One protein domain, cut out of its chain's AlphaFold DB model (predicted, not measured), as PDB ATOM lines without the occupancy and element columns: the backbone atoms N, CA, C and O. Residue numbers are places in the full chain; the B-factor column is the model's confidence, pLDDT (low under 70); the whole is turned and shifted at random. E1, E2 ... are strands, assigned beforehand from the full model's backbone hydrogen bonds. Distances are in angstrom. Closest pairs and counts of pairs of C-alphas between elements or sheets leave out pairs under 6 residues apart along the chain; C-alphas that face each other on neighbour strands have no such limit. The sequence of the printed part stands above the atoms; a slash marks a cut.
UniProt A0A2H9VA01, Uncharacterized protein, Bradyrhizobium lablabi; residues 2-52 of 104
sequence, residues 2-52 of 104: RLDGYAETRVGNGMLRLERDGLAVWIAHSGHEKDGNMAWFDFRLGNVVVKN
ATOM      1  N   ARG A   2      23.707 -41.356  18.029       94.12
ATOM      2  CA  ARG A   2      22.339 -40.999  18.403       94.12
ATOM      3  C   ARG A   2      21.417 -41.449  17.272       94.12
ATOM      4  O   ARG A   2      21.780 -41.232  16.122       94.12
ATOM      5  N   LEU A   3      20.291 -42.086  17.586       93.44
ATOM      6  CA  LEU A   3      19.306 -42.588  16.619       93.44
ATOM      7  C   LEU A   3      17.913 -42.146  17.076       93.44
ATOM      8  O   LEU A   3      17.132 -42.931  17.600       93.44
ATOM      9  N   ASP A   4      17.660 -40.851  16.982       94.06
ATOM     10  CA  ASP A   4      16.403 -40.210  17.377       94.06
ATOM     11  C   ASP A   4      15.620 -39.666  16.173       94.06
ATOM     12  O   ASP A   4      14.637 -38.951  16.346       94.06
ATOM     13  N   GLY A   5      16.035 -40.029  14.955       94.19
ATOM     14  CA  GLY A   5      15.311 -39.732  13.722       94.19
ATOM     15  C   GLY A   5      15.482 -38.300  13.215       94.19
ATOM     16  O   GLY A   5      14.766 -37.881  12.306       94.19
ATOM     17  N   TYR A   6      16.416 -37.526  13.776       94.31
ATOM     18  CA  TYR A   6      16.698 -36.181  13.291       94.31
ATOM     19  C   TYR A   6      18.178 -35.801  13.400       94.31
ATOM     20  O   TYR A   6      18.948 -36.377  14.172       94.31
ATOM     21  N   ALA A   7      18.584 -34.795  12.631       92.62
ATOM     22  CA  ALA A   7      19.886 -34.151  12.727       92.62
ATOM     23  C   ALA A   7      19.740 -32.641  12.529       92.62
ATOM     24  O   ALA A   7      18.842 -32.184  11.818       92.62
ATOM     25  N   GLU A   8      20.599 -31.873  13.191       92.06
ATOM     26  CA  GLU A   8      20.540 -30.413  13.207       92.06
ATOM     27  C   GLU A   8      21.934 -29.814  13.088       92.06
ATOM     28  O   GLU A   8      22.888 -30.352  13.650       92.06
ATOM     29  N   THR A   9      22.045 -28.698  12.371       89.56
ATOM     30  CA  THR A   9      23.262 -27.879  12.316       89.56
ATOM     31  C   THR A   9      22.898 -26.401  12.218       89.56
ATOM     32  O   THR A   9      21.857 -26.039  11.656       89.56
ATOM     33  N   ARG A  10      23.754 -25.529  12.755       88.81
ATOM     34  CA  ARG A  10      23.580 -24.081  12.614       88.81
ATOM     35  C   ARG A  10      23.998 -23.633  11.220       88.81
ATOM     36  O   ARG A  10      25.053 -24.012  10.724       88.81
ATOM     37  N   VAL A  11      23.185 -22.779  10.606       87.06
ATOM     38  CA  VAL A  11      23.472 -22.177   9.298       87.06
ATOM     39  C   VAL A  11      23.224 -20.674   9.399       87.06
ATOM     40  O   VAL A  11      22.080 -20.220   9.458       87.06
ATOM     41  N   GLY A  12      24.305 -19.891   9.466       87.56
ATOM     42  CA  GLY A  12      24.230 -18.457   9.755       87.56
ATOM     43  C   GLY A  12      23.551 -18.198  11.104       87.56
ATOM     44  O   GLY A  12      23.960 -18.745  12.124       87.56
ATOM     45  N   ASN A  13      22.478 -17.401  11.099       88.19
ATOM     46  CA  ASN A  13      21.674 -17.122  12.298       88.19
ATOM     47  C   ASN A  13      20.500 -18.105  12.493       88.19
ATOM     48  O   ASN A  13      19.675 -17.896  13.383       88.19
ATOM     49  N   GLY A  14      20.383 -19.134  11.648       90.06
ATOM     50  CA  GLY A  14      19.295 -20.111  11.668       90.06
ATOM     51  C   GLY A  14      19.743 -21.531  12.024       90.06
ATOM     52  O   GLY A  14      20.927 -21.812  12.211       90.06
ATOM     53  N   MET A  15      18.766 -22.438  12.091       90.56
ATOM     54  CA  MET A  15      18.972 -23.875  12.281       90.56
ATOM     55  C   MET A  15      18.465 -24.626  11.050       90.56
ATOM     56  O   MET A  15      17.329 -24.418  10.624       90.56
ATOM     57  N   LEU A  16      19.288 -25.517  10.506       90.31
ATOM     58  CA  LEU A  16      18.853 -26.522   9.546       90.31
ATOM     59  C   LEU A  16      18.542 -27.805  10.313       90.31
ATOM     60  O   LEU A  16      19.406 -28.309  11.025       90.31
ATOM     61  N   ARG A  17      17.333 -28.341  10.137       92.81
ATOM     62  CA  ARG A  17      16.906 -29.620  10.712       92.81
ATOM     63  C   ARG A  17      16.458 -30.564   9.606       92.81
ATOM     64  O   ARG A  17      15.698 -30.170   8.724       92.81
ATOM     65  N   LEU A  18      16.917 -31.806   9.678       92.75
ATOM     66  CA  LEU A  18      16.466 -32.901   8.829       92.75
ATOM     67  C   LEU A  18      15.847 -33.982   9.712       92.75
ATOM     68  O   LEU A  18      16.451 -34.369  10.707       92.75
ATOM     69  N   GLU A  19      14.675 -34.482   9.329       96.12
ATOM     70  CA  GLU A  19      13.975 -35.563  10.030       96.12
ATOM     71  C   GLU A  19      13.760 -36.744   9.089       96.12
ATOM     72  O   GLU A  19      13.189 -36.576   8.007       96.12
ATOM     73  N   ARG A  20      14.244 -37.924   9.489       94.81
ATOM     74  CA  ARG A  20      14.037 -39.218   8.821       94.81
ATOM     75  C   ARG A  20      14.261 -40.343   9.828       94.81
ATOM     76  O   ARG A  20      15.248 -40.310  10.555       94.81
ATOM     77  N   ASP A  21      13.437 -41.386   9.786       95.19
ATOM     78  CA  ASP A  21      13.532 -42.536  10.705       95.19
ATOM     79  C   ASP A  21      14.915 -43.212  10.705       95.19
ATOM     80  O   ASP A  21      15.397 -43.662  11.741       95.19
ATOM     81  N   GLY A  22      15.577 -43.257   9.542       94.94
ATOM     82  CA  GLY A  22      16.909 -43.846   9.372       94.94
ATOM     83  C   GLY A  22      18.077 -42.939   9.768       94.94
ATOM     84  O   GLY A  22      19.228 -43.343   9.603       94.94
ATOM     85  N   LEU A  23      17.816 -41.718  10.246       96.31
ATOM     86  CA  LEU A  23      18.852 -40.721  10.494       96.31
ATOM     87  C   LEU A  23      19.521 -40.926  11.857       96.31
ATOM     88  O   LEU A  23      18.875 -40.925  12.907       96.31
ATOM     89  N   ALA A  24      20.845 -41.045  11.828       95.62
ATOM     90  CA  ALA A  24      21.694 -41.199  12.994       95.62
ATOM     91  C   ALA A  24      22.825 -40.162  13.008       95.62
ATOM     92  O   ALA A  24      23.441 -39.865  11.986       95.62
ATOM     93  N   VAL A  25      23.154 -39.650  14.193       94.62
ATOM     94  CA  VAL A  25      24.219 -38.654  14.384       94.62
ATOM     95  C   VAL A  25      25.390 -39.270  15.142       94.62
ATOM     96  O   VAL A  25      25.232 -39.819  16.243       94.62
ATOM     97  N   TRP A  26      26.598 -39.174  14.586       94.19
ATOM     98  CA  TRP A  26      27.807 -39.611  15.276       94.19
ATOM     99  C   TRP A  26      28.391 -38.506  16.162       94.19
ATOM    100  O   TRP A  26      29.322 -37.806  15.792       94.19
ATOM    101  N   ILE A  27      27.889 -38.419  17.395       89.50
ATOM    102  CA  ILE A  27      28.293 -37.416  18.403       89.50
ATOM    103  C   ILE A  27      29.756 -37.484  18.885       89.50
ATOM    104  O   ILE A  27      30.165 -36.657  19.689       89.50
ATOM    105  N   ALA A  28      30.516 -38.502  18.472       89.88
ATOM    106  CA  ALA A  28      31.895 -38.730  18.914       89.88
ATOM    107  C   ALA A  28      32.903 -38.663  17.756       89.88
ATOM    108  O   ALA A  28      34.047 -39.061  17.938       89.88
ATOM    109  N   HIS A  29      32.466 -38.214  16.574       90.81
ATOM    110  CA  HIS A  29      33.350 -37.923  15.445       90.81
ATOM    111  C   HIS A  29      34.338 -36.826  15.847       90.81
ATOM    112  O   HIS A  29      33.923 -35.811  16.406       90.81
ATOM    113  N   SER A  30      35.635 -37.031  15.618       88.50
ATOM    114  CA  SER A  30      36.666 -36.103  16.099       88.50
ATOM    115  C   SER A  30      36.728 -34.806  15.288       88.50
ATOM    116  O   SER A  30      37.064 -33.759  15.837       88.50
ATOM    117  N   GLY A  31      36.333 -34.862  14.012       82.19
ATOM    118  CA  GLY A  31      36.307 -33.731  13.084       82.19
ATOM    119  C   GLY A  31      35.062 -32.841  13.160       82.19
ATOM    120  O   GLY A  31      34.825 -32.075  12.229       82.19
ATOM    121  N   HIS A  32      34.246 -32.930  14.216       72.00
ATOM    122  CA  HIS A  32      33.053 -32.090  14.333       72.00
ATOM    123  C   HIS A  32      33.435 -30.601  14.371       72.00
ATOM    124  O   HIS A  32      34.259 -30.167  15.177       72.00
ATOM    125  N   GLU A  33      32.816 -29.792  13.508       65.69
ATOM    126  CA  GLU A  33      33.019 -28.344  13.561       65.69
ATOM    127  C   GLU A  33      32.344 -27.749  14.806       65.69
ATOM    128  O   GLU A  33      31.360 -28.283  15.336       65.69
ATOM    129  N   LYS A  34      32.854 -26.592  15.244       57.72
ATOM    130  CA  LYS A  34      32.428 -25.855  16.448       57.72
ATOM    131  C   LYS A  34      30.910 -25.597  16.526       57.72
ATOM    132  O   LYS A  34      30.387 -25.405  17.622       57.72
ATOM    133  N   ASP A  35      30.211 -25.638  15.391       61.44
ATOM    134  CA  ASP A  35      28.787 -25.312  15.254       61.44
ATOM    135  C   ASP A  35      27.840 -26.522  15.156       61.44
ATOM    136  O   ASP A  35      26.650 -26.353  14.885       61.44
ATOM    137  N   GLY A  36      28.322 -27.737  15.439       62.16
ATOM    138  CA  GLY A  36      27.466 -28.930  15.454       62.16
ATOM    139  C   GLY A  36      27.332 -29.613  14.093       62.16
ATOM    140  O   GLY A  36      26.374 -30.351  13.867       62.16
ATOM    141  N   ASN A  37      28.321 -29.423  13.216       69.19
ATOM    142  CA  ASN A  37      28.458 -30.158  11.960       69.19
ATOM    143  C   ASN A  37      28.948 -31.593  12.235       69.19
ATOM    144  O   ASN A  37      30.071 -31.978  11.921       69.19
ATOM    145  N   MET A  38      28.124 -32.350  12.957       83.44
ATOM    146  CA  MET A  38      28.378 -33.744  13.296       83.44
ATOM    147  C   MET A  38      28.267 -34.614  12.041       83.44
ATOM    148  O   MET A  38      27.482 -34.315  11.145       83.44
ATOM    149  N   ALA A  39      28.961 -35.751  12.004       92.31
ATOM    150  CA  ALA A  39      28.784 -36.716  10.924       92.31
ATOM    151  C   ALA A  39      27.376 -37.350  10.974       92.31
ATOM    152  O   ALA A  39      27.036 -38.079  11.919       92.31
ATOM    153  N   TRP A  40      26.547 -37.055   9.969       94.25
ATOM    154  CA  TRP A  40      25.186 -37.585   9.828       94.25
ATOM    155  C   TRP A  40      25.180 -38.811   8.915       94.25
ATOM    156  O   TRP A  40      25.641 -38.749   7.778       94.25
ATOM    157  N   PHE A  41      24.614 -39.908   9.407       96.12
ATOM    158  CA  PHE A  41      24.442 -41.156   8.675       96.12
ATOM    159  C   PHE A  41      22.951 -41.384   8.438       96.12
ATOM    160  O   PHE A  41      22.169 -41.325   9.381       96.12
ATOM    161  N   ASP A  42      22.559 -41.655   7.199       96.12
ATOM    162  CA  ASP A  42      21.167 -41.908   6.817       96.12
ATOM    163  C   ASP A  42      21.037 -43.344   6.305       96.12
ATOM    164  O   ASP A  42      21.675 -43.720   5.318       96.12
ATOM    165  N   PHE A  43      20.244 -44.167   6.992       95.81
ATOM    166  CA  PHE A  43      19.909 -45.504   6.517       95.81
ATOM    167  C   PHE A  43      18.679 -45.452   5.611       95.81
ATOM    168  O   PHE A  43      17.552 -45.267   6.073       95.81
ATOM    169  N   ARG A  44      18.887 -45.655   4.310       94.50
ATOM    170  CA  ARG A  44      17.814 -45.646   3.312       94.50
ATOM    171  C   ARG A  44      18.080 -46.636   2.195       94.50
ATOM    172  O   ARG A  44      19.212 -46.802   1.753       94.50
ATOM    173  N   LEU A  45      17.015 -47.271   1.705       94.31
ATOM    174  CA  LEU A  45      17.080 -48.213   0.579       94.31
ATOM    175  C   LEU A  45      18.148 -49.309   0.780       94.31
ATOM    176  O   LEU A  45      18.867 -49.649  -0.151       94.31
ATOM    177  N   GLY A  46      18.298 -49.806   2.014       94.25
ATOM    178  CA  GLY A  46      19.298 -50.823   2.367       94.25
ATOM    179  C   GLY A  46      20.742 -50.318   2.480       94.25
ATOM    180  O   GLY A  46      21.628 -51.118   2.752       94.25
ATOM    181  N   ASN A  47      20.987 -49.016   2.315       96.44
ATOM    182  CA  ASN A  47      22.315 -48.412   2.351       96.44
ATOM    183  C   ASN A  47      22.464 -47.469   3.545       96.44
ATOM    184  O   ASN A  47      21.527 -46.754   3.897       96.44
ATOM    185  N   VAL A  48      23.663 -47.423   4.126       96.50
ATOM    186  CA  VAL A  48      24.070 -46.356   5.049       96.50
ATOM    187  C   VAL A  48      24.831 -45.316   4.237       96.50
ATOM    188  O   VAL A  48      25.909 -45.610   3.728       96.50
ATOM    189  N   VAL A  49      24.282 -44.108   4.116       96.06
ATOM    190  CA  VAL A  49      24.898 -43.023   3.340       96.06
ATOM    191  C   VAL A  49      25.346 -41.876   4.238       96.06
ATOM    192  O   VAL A  49      24.735 -41.597   5.270       96.06
ATOM    193  N   VAL A  50      26.407 -41.189   3.824       95.06
ATOM    194  CA  VAL A  50      26.976 -40.015   4.498       95.06
ATOM    195  C   VAL A  50      27.383 -38.987   3.449       95.06
ATOM    196  O   VAL A  50      27.734 -39.348   2.326       95.06
ATOM    197  N   LYS A  51      27.329 -37.697   3.791       91.00
ATOM    198  CA  LYS A  51      27.760 -36.625   2.889       91.00
ATOM    199  C   LYS A  51      29.175 -36.171   3.242       91.00
ATOM    200  O   LYS A  51      29.431 -35.868   4.399       91.00
ATOM    201  N   ASN A  52      30.038 -36.075   2.227       89.75
ATOM    202  CA  ASN A  52      31.413 -35.564   2.319       89.75
ATOM    203  C   ASN A  52      32.226 -36.215   3.459       89.75
ATOM    204  O   ASN A  52      32.656 -35.512   4.374       89.75
TER     205      ASN A  52
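Overview. This is residues 2 to 52 of the 104 residues of an uncharacterized protein of Bradyrhizobium lablabi (UniProt A0A2H9VA01). Two small antiparallel sheets meet near one end of each and reach out to opposite ends of the domain: a two-stranded hairpin, E1 and E2, and a three-stranded sheet, E3, E4 and E5. The start of E1 comes near the start of E3, while residues 27 to 38 make a wide loop between E3 and E4. The printed part has 51 residues, with no named helix and five named strands in the order E1 E2 E3 E4 E5, and its class is all strand. The larger sheet has the order E3 - E4 - E5, all antiparallel. The whole is compact, with a radius of gyration of the C-alphas of 11.0 A, and only just elongated, with spans of 34 by 22 by 19 A.

Arrangement. E1, residues 6 to 11, and E2, residues 14 to 19, form a hairpin; they are antiparallel, with 160 degrees between their directions. N 7 and O 18 are 2.9 A apart and N 9 and O 16 are 3.0 A apart, both within hydrogen-bond range. E3, residues 23 to 26, and E2 meet only through their link. E1 and E3 have 6 pairs of C-alphas within 8 A, the closest being those of Tyr 6 and Leu 23 at 5.8 A. E4, residues 39 to 44, forms a hairpin with E3, antiparallel at 152 degrees, with N 24 and O 41 within hydrogen-bond range at 2.8 A. E1 and E4 have 1 pair of C-alphas within 8 A, those of Ala 7 and Trp 40 at 6.9 A. E5, residues 47 to 50, forms a hairpin with E4, antiparallel at 154 degrees; N 42 and O 49 are within hydrogen-bond range at 2.9 A. E3, E4 and E5 form a meander, each strand the antiparallel neighbour of the one before, with E3 and E5 as edge strands and E4 as the inner one. E5 is apart from E1, E2 and E3, and E2 is apart from E4.

Along the chain. E1 begins at C-alpha 6, (16.698, -36.181, 13.291), and measures 16.1 A from first to last C-alpha. E2 measures 16.4 A and E3, four residues, follows it. E4 measures 16.1 A and begins at C-alpha 39, (28.784, -36.716, 10.924). E5, four residues, ends at C-alpha 50, (26.976, -40.015, 4.498).

Size, cuts and confidence. The two C-alphas farthest apart are those of Asn 13 and Gly 46, at 35.2 A. The links E1 to E2, E2 to E3 and E4 to E5 are tight; the link E3 to E4, 12 residues, is long. The printed part has no cut. Its mean pLDDT is 89.2, and residues 33 to 37 are under 70.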